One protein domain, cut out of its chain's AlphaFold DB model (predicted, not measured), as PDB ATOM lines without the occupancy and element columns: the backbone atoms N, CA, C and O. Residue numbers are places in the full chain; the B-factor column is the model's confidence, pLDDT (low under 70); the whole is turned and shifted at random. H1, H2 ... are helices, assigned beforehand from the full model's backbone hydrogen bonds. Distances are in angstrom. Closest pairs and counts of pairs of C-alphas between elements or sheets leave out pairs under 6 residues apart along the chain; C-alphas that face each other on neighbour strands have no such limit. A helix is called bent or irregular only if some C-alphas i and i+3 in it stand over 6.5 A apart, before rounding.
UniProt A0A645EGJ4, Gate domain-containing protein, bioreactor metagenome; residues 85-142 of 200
ATOM      1  N   VAL A  85     -32.236 -15.999 -83.748       77.00
ATOM      2  CA  VAL A  85     -31.885 -14.589 -84.005       77.00
ATOM      3  C   VAL A  85     -30.549 -14.455 -84.723       77.00
ATOM      4  O   VAL A  85     -30.429 -13.724 -85.707       77.00
ATOM      5  N   THR A  86     -29.540 -15.167 -84.233       79.94
ATOM      6  CA  THR A  86     -28.214 -15.110 -84.827       79.94
ATOM      7  C   THR A  86     -28.286 -15.746 -86.224       79.94
ATOM      8  O   THR A  86     -27.797 -15.149 -87.179       79.94
ATOM      9  N   ALA A  87     -28.975 -16.883 -86.418       83.44
ATOM     10  CA  ALA A  87     -29.048 -17.570 -87.719       83.44
ATOM     11  C   ALA A  87     -29.592 -16.667 -88.836       83.44
ATOM     12  O   ALA A  87     -29.045 -16.638 -89.941       83.44
ATOM     13  N   TYR A  88     -30.599 -15.849 -88.523       81.81
ATOM     14  CA  TYR A  88     -31.075 -14.811 -89.435       81.81
ATOM     15  C   TYR A  88     -30.003 -13.762 -89.755       81.81
ATOM     16  O   TYR A  88     -29.846 -13.393 -90.917       81.81
ATOM     17  N   GLY A  89     -29.231 -13.313 -88.764       81.06
ATOM     18  CA  GLY A  89     -28.100 -12.403 -88.970       81.06
ATOM     19  C   GLY A  89     -27.039 -12.974 -89.917       81.06
ATOM     20  O   GLY A  89     -26.569 -12.263 -90.805       81.06
ATOM     21  N   PHE A  90     -26.722 -14.268 -89.798       85.38
ATOM     22  CA  PHE A  90     -25.798 -14.958 -90.707       85.38
ATOM     23  C   PHE A  90     -26.330 -15.008 -92.144       85.38
ATOM     24  O   PHE A  90     -25.593 -14.724 -93.087       85.38
ATOM     25  N   LEU A  91     -27.617 -15.320 -92.324       84.12
ATOM     26  CA  LEU A  91     -28.244 -15.372 -93.648       84.12
ATOM     27  C   LEU A  91     -28.310 -13.993 -94.313       84.12
ATOM     28  O   LEU A  91     -27.985 -13.866 -95.494       84.12
ATOM     29  N   VAL A  92     -28.680 -12.954 -93.560       83.25
ATOM     30  CA  VAL A  92     -28.704 -11.568 -94.051       83.25
ATOM     31  C   VAL A  92     -27.299 -11.116 -94.434       83.25
ATOM     32  O   VAL A  92     -27.112 -10.561 -95.519       83.25
ATOM     33  N   PHE A  93     -26.304 -11.409 -93.594       84.31
ATOM     34  CA  PHE A  93     -24.906 -11.141 -93.912       84.31
ATOM     35  C   PHE A  93     -24.496 -11.846 -95.209       84.31
ATOM     36  O   PHE A  93     -24.023 -11.193 -96.138       84.31
ATOM     37  N   SER A  94     -24.745 -13.157 -95.305       83.81
ATOM     38  CA  SER A  94     -24.385 -13.977 -96.462       83.81
ATOM     39  C   SER A  94     -25.080 -13.537 -97.755       83.81
ATOM     40  O   SER A  94     -24.535 -13.761 -98.833       83.81
ATOM     41  N   ALA A  95     -26.260 -12.920 -97.678       83.62
ATOM     42  CA  ALA A  95     -26.958 -12.383 -98.842       83.62
ATOM     43  C   ALA A  95     -26.390 -11.021 -99.279       83.62
ATOM     44  O   ALA A  95     -26.154 -10.806-100.469       83.62
ATOM     45  N   LEU A  96     -26.141 -10.109 -98.331       81.31
ATOM     46  CA  LEU A  96     -25.722  -8.731 -98.619       81.31
ATOM     47  C   LEU A  96     -24.236  -8.599 -98.964       81.31
ATOM     48  O   LEU A  96     -23.874  -7.728 -99.754       81.31
ATOM     49  N   TYR A  97     -23.372  -9.431 -98.384       78.25
ATOM     50  CA  TYR A  97     -21.922  -9.281 -98.520       78.25
ATOM     51  C   TYR A  97     -21.360  -9.769 -99.860       78.25
ATOM     52  O   TYR A  97     -20.149  -9.884 -99.950       78.25
ATOM     53  N   THR A  98     -22.178 -10.085-100.874       71.75
ATOM     54  CA  THR A  98     -21.743 -10.836-102.069       71.75
ATOM     55  C   THR A  98     -21.269  -9.940-103.236       71.75
ATOM     56  O   THR A  98     -22.034  -9.727-104.179       71.75
ATOM     57  N   PRO A  99     -19.999  -9.483-103.304       65.44
ATOM     58  CA  PRO A  99     -19.293  -9.316-104.558       65.44
ATOM     59  C   PRO A  99     -18.481 -10.595-104.790       65.44
ATOM     60  O   PRO A  99     -17.454 -10.837-104.158       65.44
ATOM     61  N   CYS A 100     -18.957 -11.456-105.683       79.50
ATOM     62  CA  CYS A 100     -18.211 -12.654-106.057       79.50
ATOM     63  C   CYS A 100     -16.843 -12.283-106.662       79.50
ATOM     64  O   CYS A 100     -16.663 -11.199-107.225       79.50
ATOM     65  N   ILE A 101     -15.874 -13.202-106.602       78.56
ATOM     66  CA  ILE A 101     -14.510 -12.993-107.135       78.56
ATOM     67  C   ILE A 101     -14.526 -12.573-108.615       78.56
ATOM     68  O   ILE A 101     -13.684 -11.785-109.042       78.56
ATOM     69  N   ALA A 102     -15.520 -13.029-109.381       79.50
ATOM     70  CA  ALA A 102     -15.731 -12.604-110.762       79.50
ATOM     71  C   ALA A 102     -16.077 -11.105-110.873       79.50
ATOM     72  O   ALA A 102     -15.456 -10.393-111.657       79.50
ATOM     73  N   ALA A 103     -17.002 -10.603-110.046       81.56
ATOM     74  CA  ALA A 103     -17.356  -9.182-110.002       81.56
ATOM     75  C   ALA A 103     -16.210  -8.315-109.456       81.56
ATOM     76  O   ALA A 103     -16.008  -7.174-109.867       81.56
ATOM     77  N   LEU A 104     -15.413  -8.863-108.541       82.75
ATOM     78  CA  LEU A 104     -14.213  -8.200-108.040       82.75
ATOM     79  C   LEU A 104     -13.136  -8.080-109.118       82.75
ATOM     80  O   LEU A 104     -12.503  -7.030-109.234       82.75
ATOM     81  N   ALA A 105     -12.948  -9.122-109.928       83.25
ATOM     82  CA  ALA A 105     -11.991  -9.109-111.027       83.25
ATOM     83  C   ALA A 105     -12.341  -8.046-112.079       83.25
ATOM     84  O   ALA A 105     -11.445  -7.342-112.550       83.25
ATOM     85  N   THR A 106     -13.627  -7.876-112.403       85.31
ATOM     86  CA  THR A 106     -14.071  -6.828-113.333       85.31
ATOM     87  C   THR A 106     -13.927  -5.433-112.722       85.31
ATOM     88  O   THR A 106     -13.329  -4.560-113.351       85.31
ATOM     89  N   MET A 107     -14.343  -5.227-111.465       81.44
ATOM     90  CA  MET A 107     -14.172  -3.933-110.784       81.44
ATOM     91  C   MET A 107     -12.703  -3.519-110.649       81.44
ATOM     92  O   MET A 107     -12.391  -2.333-110.761       81.44
ATOM     93  N   LYS A 108     -11.789  -4.479-110.458       80.44
ATOM     94  CA  LYS A 108     -10.344  -4.212-110.402       80.44
ATOM     95  C   LYS A 108      -9.822  -3.586-111.693       80.44
ATOM     96  O   LYS A 108      -8.950  -2.719-111.631       80.44
ATOM     97  N   LYS A 109     -10.325  -4.051-112.842       82.69
ATOM     98  CA  LYS A 109      -9.882  -3.607-114.168       82.69
ATOM     99  C   LYS A 109     -10.381  -2.196-114.498       82.69
ATOM    100  O   LYS A 109      -9.647  -1.448-115.128       82.69
ATOM    101  N   GLU A 110     -11.568  -1.836-114.011       83.69
ATOM    102  CA  GLU A 110     -12.234  -0.558-114.308       83.69
ATOM    103  C   GLU A 110     -11.912   0.564-113.305       83.69
ATOM    104  O   GLU A 110     -11.588   1.683-113.691       83.69
ATOM    105  N   TYR A 111     -11.968   0.290-111.997       74.75
ATOM    106  CA  TYR A 111     -11.843   1.328-110.959       74.75
ATOM    107  C   TYR A 111     -10.425   1.474-110.391       74.75
ATOM    108  O   TYR A 111     -10.141   2.400-109.625       74.75
ATOM    109  N   GLY A 112      -9.518   0.565-110.748       78.44
ATOM    110  CA  GLY A 112      -8.179   0.498-110.181       78.44
ATOM    111  C   GLY A 112      -8.156  -0.042-108.744       78.44
ATOM    112  O   GLY A 112      -9.133  -0.011-107.992       78.44
ATOM    113  N   ASN A 113      -6.989  -0.546-108.339       77.31
ATOM    114  CA  ASN A 113      -6.822  -1.329-107.109       77.31
ATOM    115  C   ASN A 113      -7.215  -0.551-105.833       77.31
ATOM    116  O   ASN A 113      -7.843  -1.105-104.939       77.31
ATOM    117  N   LYS A 114      -6.896   0.751-105.752       75.88
ATOM    118  CA  LYS A 114      -7.171   1.576-104.558       75.88
ATOM    119  C   LYS A 114      -8.664   1.828-104.325       75.88
ATOM    120  O   LYS A 114      -9.125   1.722-103.192       75.88
ATOM    121  N   MET A 115      -9.418   2.152-105.377       75.81
ATOM    122  CA  MET A 115     -10.858   2.418-105.260       75.81
ATOM    123  C   MET A 115     -11.664   1.127-105.105       75.81
ATOM    124  O   MET A 115     -12.673   1.117-104.402       75.81
ATOM    125  N   MET A 116     -11.184   0.021-105.682       80.69
ATOM    126  CA  MET A 116     -11.788  -1.300-105.516       80.69
ATOM    127  C   MET A 116     -11.862  -1.713-104.039       80.69
ATOM    128  O   MET A 116     -12.943  -2.059-103.567       80.69
ATOM    129  N   PHE A 117     -10.755  -1.634-103.286       79.12
ATOM    130  CA  PHE A 117     -10.760  -2.000-101.861       79.12
ATOM    131  C   PHE A 117     -11.678  -1.103-101.018       79.12
ATOM    132  O   PHE A 117     -12.307  -1.587-100.079       79.12
ATOM    133  N   ILE A 118     -11.816   0.178-101.380       79.12
ATOM    134  CA  ILE A 118     -12.750   1.105-100.720       79.12
ATOM    135  C   ILE A 118     -14.205   0.668-100.934       79.12
ATOM    136  O   ILE A 118     -14.991   0.686 -99.986       79.12
ATOM    137  N   SER A 119     -14.576   0.267-102.151       76.81
ATOM    138  CA  SER A 119     -15.930  -0.222-102.454       76.81
ATOM    139  C   SER A 119     -16.228  -1.557-101.770       76.81
ATOM    140  O   SER A 119     -17.311  -1.738-101.217       76.81
ATOM    141  N   LEU A 120     -15.244  -2.457-101.743       81.06
ATOM    142  CA  LEU A 120     -15.345  -3.767-101.098       81.06
ATOM    143  C   LEU A 120     -15.544  -3.630 -99.583       81.06
ATOM    144  O   LEU A 120     -16.463  -4.215 -99.013       81.06
ATOM    145  N   GLY A 121     -14.730  -2.784 -98.944       80.75
ATOM    146  CA  GLY A 121     -14.861  -2.480 -97.522       80.75
ATOM    147  C   GLY A 121     -16.206  -1.834 -97.187       80.75
ATOM    148  O   GLY A 121     -16.792  -2.140 -96.153       80.75
ATOM    149  N   TYR A 122     -16.741  -0.999 -98.082       74.00
ATOM    150  CA  TYR A 122     -18.051  -0.376 -97.892       74.00
ATOM    151  C   TYR A 122     -19.206  -1.387 -97.933       74.00
ATOM    152  O   TYR A 122     -20.099  -1.322 -97.090       74.00
ATOM    153  N   GLN A 123     -19.184  -2.344 -98.867       80.44
ATOM    154  CA  GLN A 123     -20.195  -3.409 -98.935       80.44
ATOM    155  C   GLN A 123     -20.118  -4.344 -97.724       80.44
ATOM    156  O   GLN A 123     -21.147  -4.693 -97.147       80.44
ATOM    157  N   PHE A 124     -18.902  -4.698 -97.304       81.19
ATOM    158  CA  PHE A 124     -18.687  -5.525 -96.120       81.19
ATOM    159  C   PHE A 124     -19.183  -4.829 -94.844       81.19
ATOM    160  O   PHE A 124     -19.880  -5.443 -94.038       81.19
ATOM    161  N   ALA A 125     -18.905  -3.530 -94.696       79.81
ATOM    162  CA  ALA A 125     -19.421  -2.728 -93.590       79.81
ATOM    163  C   ALA A 125     -20.958  -2.671 -93.591       79.81
ATOM    164  O   ALA A 125     -21.577  -2.839 -92.544       79.81
ATOM    165  N   LEU A 126     -21.585  -2.497 -94.759       76.00
ATOM    166  CA  LEU A 126     -23.047  -2.509 -94.899       76.00
ATOM    167  C   LEU A 126     -23.670  -3.839 -94.455       76.00
ATOM    168  O   LEU A 126     -24.637  -3.841 -93.693       76.00
ATOM    169  N   ALA A 127     -23.105  -4.964 -94.898       81.19
ATOM    170  CA  ALA A 127     -23.571  -6.292 -94.507       81.19
ATOM    171  C   ALA A 127     -23.405  -6.535 -92.997       81.19
ATOM    172  O   ALA A 127     -24.312  -7.055 -92.345       81.19
ATOM    173  N   TRP A 128     -22.275  -6.102 -92.430       80.38
ATOM    174  CA  TRP A 128     -21.994  -6.195 -90.997       80.38
ATOM    175  C   TRP A 128     -23.016  -5.405 -90.160       80.38
ATOM    176  O   TRP A 128     -23.535  -5.921 -89.171       80.38
ATOM    177  N   ILE A 129     -23.393  -4.197 -90.601       73.50
ATOM    178  CA  ILE A 129     -24.427  -3.372 -89.946       73.50
ATOM    179  C   ILE A 129     -25.796  -4.050 -90.001       73.50
ATOM    180  O   ILE A 129     -26.488  -4.110 -88.986       73.50
ATOM    181  N   ALA A 130     -26.197  -4.565 -91.166       75.19
ATOM    182  CA  ALA A 130     -27.492  -5.222 -91.325       75.19
ATOM    183  C   ALA A 130     -27.633  -6.433 -90.388       75.19
ATOM    184  O   ALA A 130     -28.651  -6.578 -89.712       75.19
ATOM    185  N   ALA A 131     -26.587  -7.254 -90.276       75.38
ATOM    186  CA  ALA A 131     -26.566  -8.385 -89.354       75.38
ATOM    187  C   ALA A 131     -26.624  -7.947 -87.879       75.38
ATOM    188  O   ALA A 131     -27.331  -8.557 -87.075       75.38
ATOM    189  N   PHE A 132     -25.952  -6.850 -87.522       75.25
ATOM    190  CA  PHE A 132     -26.005  -6.307 -86.166       75.25
ATOM    191  C   PHE A 132     -27.392  -5.741 -85.807       75.25
ATOM    192  O   PHE A 132     -27.868  -5.941 -84.688       75.25
ATOM    193  N   ILE A 133     -28.082  -5.099 -86.759       71.81
ATOM    194  CA  ILE A 133     -29.472  -4.637 -86.588       71.81
ATOM    195  C   ILE A 133     -30.398  -5.819 -86.283       71.81
ATOM    196  O   ILE A 133     -31.199  -5.741 -85.353       71.81
ATOM    197  N   VAL A 134     -30.258  -6.929 -87.015       76.75
ATOM    198  CA  VAL A 134     -31.041  -8.151 -86.768       76.75
ATOM    199  C   VAL A 134     -30.797  -8.683 -85.352       76.75
ATOM    200  O   VAL A 134     -31.753  -9.066 -84.680       76.75
ATOM    201  N   LYS A 135     -29.553  -8.636 -84.854       74.06
ATOM    202  CA  LYS A 135     -29.220  -9.047 -83.478       74.06
ATOM    203  C   LYS A 135     -29.850  -8.137 -82.422       74.06
ATOM    204  O   LYS A 135     -30.381  -8.646 -81.438       74.06
ATOM    205  N   ILE A 136     -29.838  -6.816 -82.624       70.56
ATOM    206  CA  ILE A 136     -30.490  -5.860 -81.710       70.56
ATOM    207  C   ILE A 136     -32.004  -6.075 -81.682       70.56
ATOM    208  O   ILE A 136     -32.587  -6.185 -80.605       70.56
ATOM    209  N   ILE A 137     -32.641  -6.149 -82.853       72.25
ATOM    210  CA  ILE A 137     -34.096  -6.304 -82.960       72.25
ATOM    211  C   ILE A 137     -34.522  -7.665 -82.406       72.25
ATOM    212  O   ILE A 137     -35.451  -7.743 -81.606       72.25
ATOM    213  N   GLY A 138     -33.820  -8.738 -82.775       70.12
ATOM    214  CA  GLY A 138     -34.113 -10.075 -82.271       70.12
ATOM    215  C   GLY A 138     -33.894 -10.199 -80.764       70.12
ATOM    216  O   GLY A 138     -34.714 -10.819 -80.094       70.12
ATOM    217  N   GLY A 139     -32.864  -9.550 -80.209       70.25
ATOM    218  CA  GLY A 139     -32.649  -9.471 -78.760       70.25
ATOM    219  C   GLY A 139     -33.741  -8.683 -78.025       70.25
ATOM    220  O   GLY A 139     -34.160  -9.088 -76.944       70.25
ATOM    221  N   ALA A 140     -34.251  -7.604 -78.631       66.00
ATOM    222  CA  ALA A 140     -35.354  -6.817 -78.079       66.00
ATOM    223  C   ALA A 140     -36.692  -7.579 -78.087       66.00
ATOM    224  O   ALA A 140     -37.479  -7.441 -77.153       66.00
ATOM    225  N   ILE A 141     -36.942  -8.399 -79.115       67.50
ATOM    226  CA  ILE A 141     -38.181  -9.178 -79.257       67.50
ATOM    227  C   ILE A 141     -38.177 -10.423 -78.357       67.50
ATOM    228  O   ILE A 141     -39.208 -10.755 -77.779       67.50
ATOM    229  N   PHE A 142     -37.041 -11.114 -78.211       65.12
ATOM    230  CA  PHE A 142     -36.993 -12.395 -77.492       65.12
ATOM    231  C   PHE A 142     -36.872 -12.298 -75.960       65.12
ATOM    232  O   PHE A 142     -36.815 -13.347 -75.326       65.12
TER     233      PHE A 142
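Overview. This is residues 85 to 142 of the 200 residues of the protein "Gate domain-containing protein" of bioreactor metagenome (UniProt A0A645EGJ4). One long straight helix arm, H2b, runs nearly the full length of a rod, and the earlier part of the chain runs back along one side of it: H1 packs alongside H2b around Ala 131, and the short arm H2a lies near the other end, leading through a bend at residues 111 and 112 into H2b. Residues 97 to 100 bridge the space between H1 and H2a. The printed part has 58 residues with two named helices, H1 then H2, and no named strand; the class is all helix. The whole is loose, with a radius of gyration of the C-alphas of 14.2 A and spans of 46 by 17 by 9 A.

Along the chain. H2, residues 101 to 141, was assigned as one helix by its hydrogen bonds but is bent: C-alphas 110 and 113 are 9.0 A apart. Its arm H2b, residues 113 to 141, is 42.7 A long, from C-alpha 113 at (-6.822, -1.329, -107.109) to C-alpha 141 at (-38.181, -9.178, -79.257). Its arm H2a, residues 101 to 110, measures 14.5 A. H1, residues 85 to 96, measures 16.9 A and begins with C-alpha 85 at (-31.885, -14.589, -84.005).

Arrangement. H2b and H1 touch, the closest C-alphas being those of Ala 131 and Gly 89, 4.3 A apart. They run opposite ways at a shallow tilt of 25 degrees. H2a and H2b only just touch, with 3 pairs of C-alphas within 8 A, H2b with residue 116 alone; the closest C-alphas, those of Lys 108 and Met 116, are 5.9 A apart. These arms run opposite ways at a steep tilt of 44 degrees. H1 and H2a are apart. In H1 and H2a every O i to N i+4 pair is within hydrogen-bond range; in H2b 24 of 25 are.

Size, cuts and confidence. The C-alphas of Lys 109 and Phe 142 are the two farthest apart, at 46.4 A. The printed part has no cut, and the link from H1 to H2 is tight. The mean pLDDT of the printed part is 77.9; residue 99 and residues 140 to 142 are under 70.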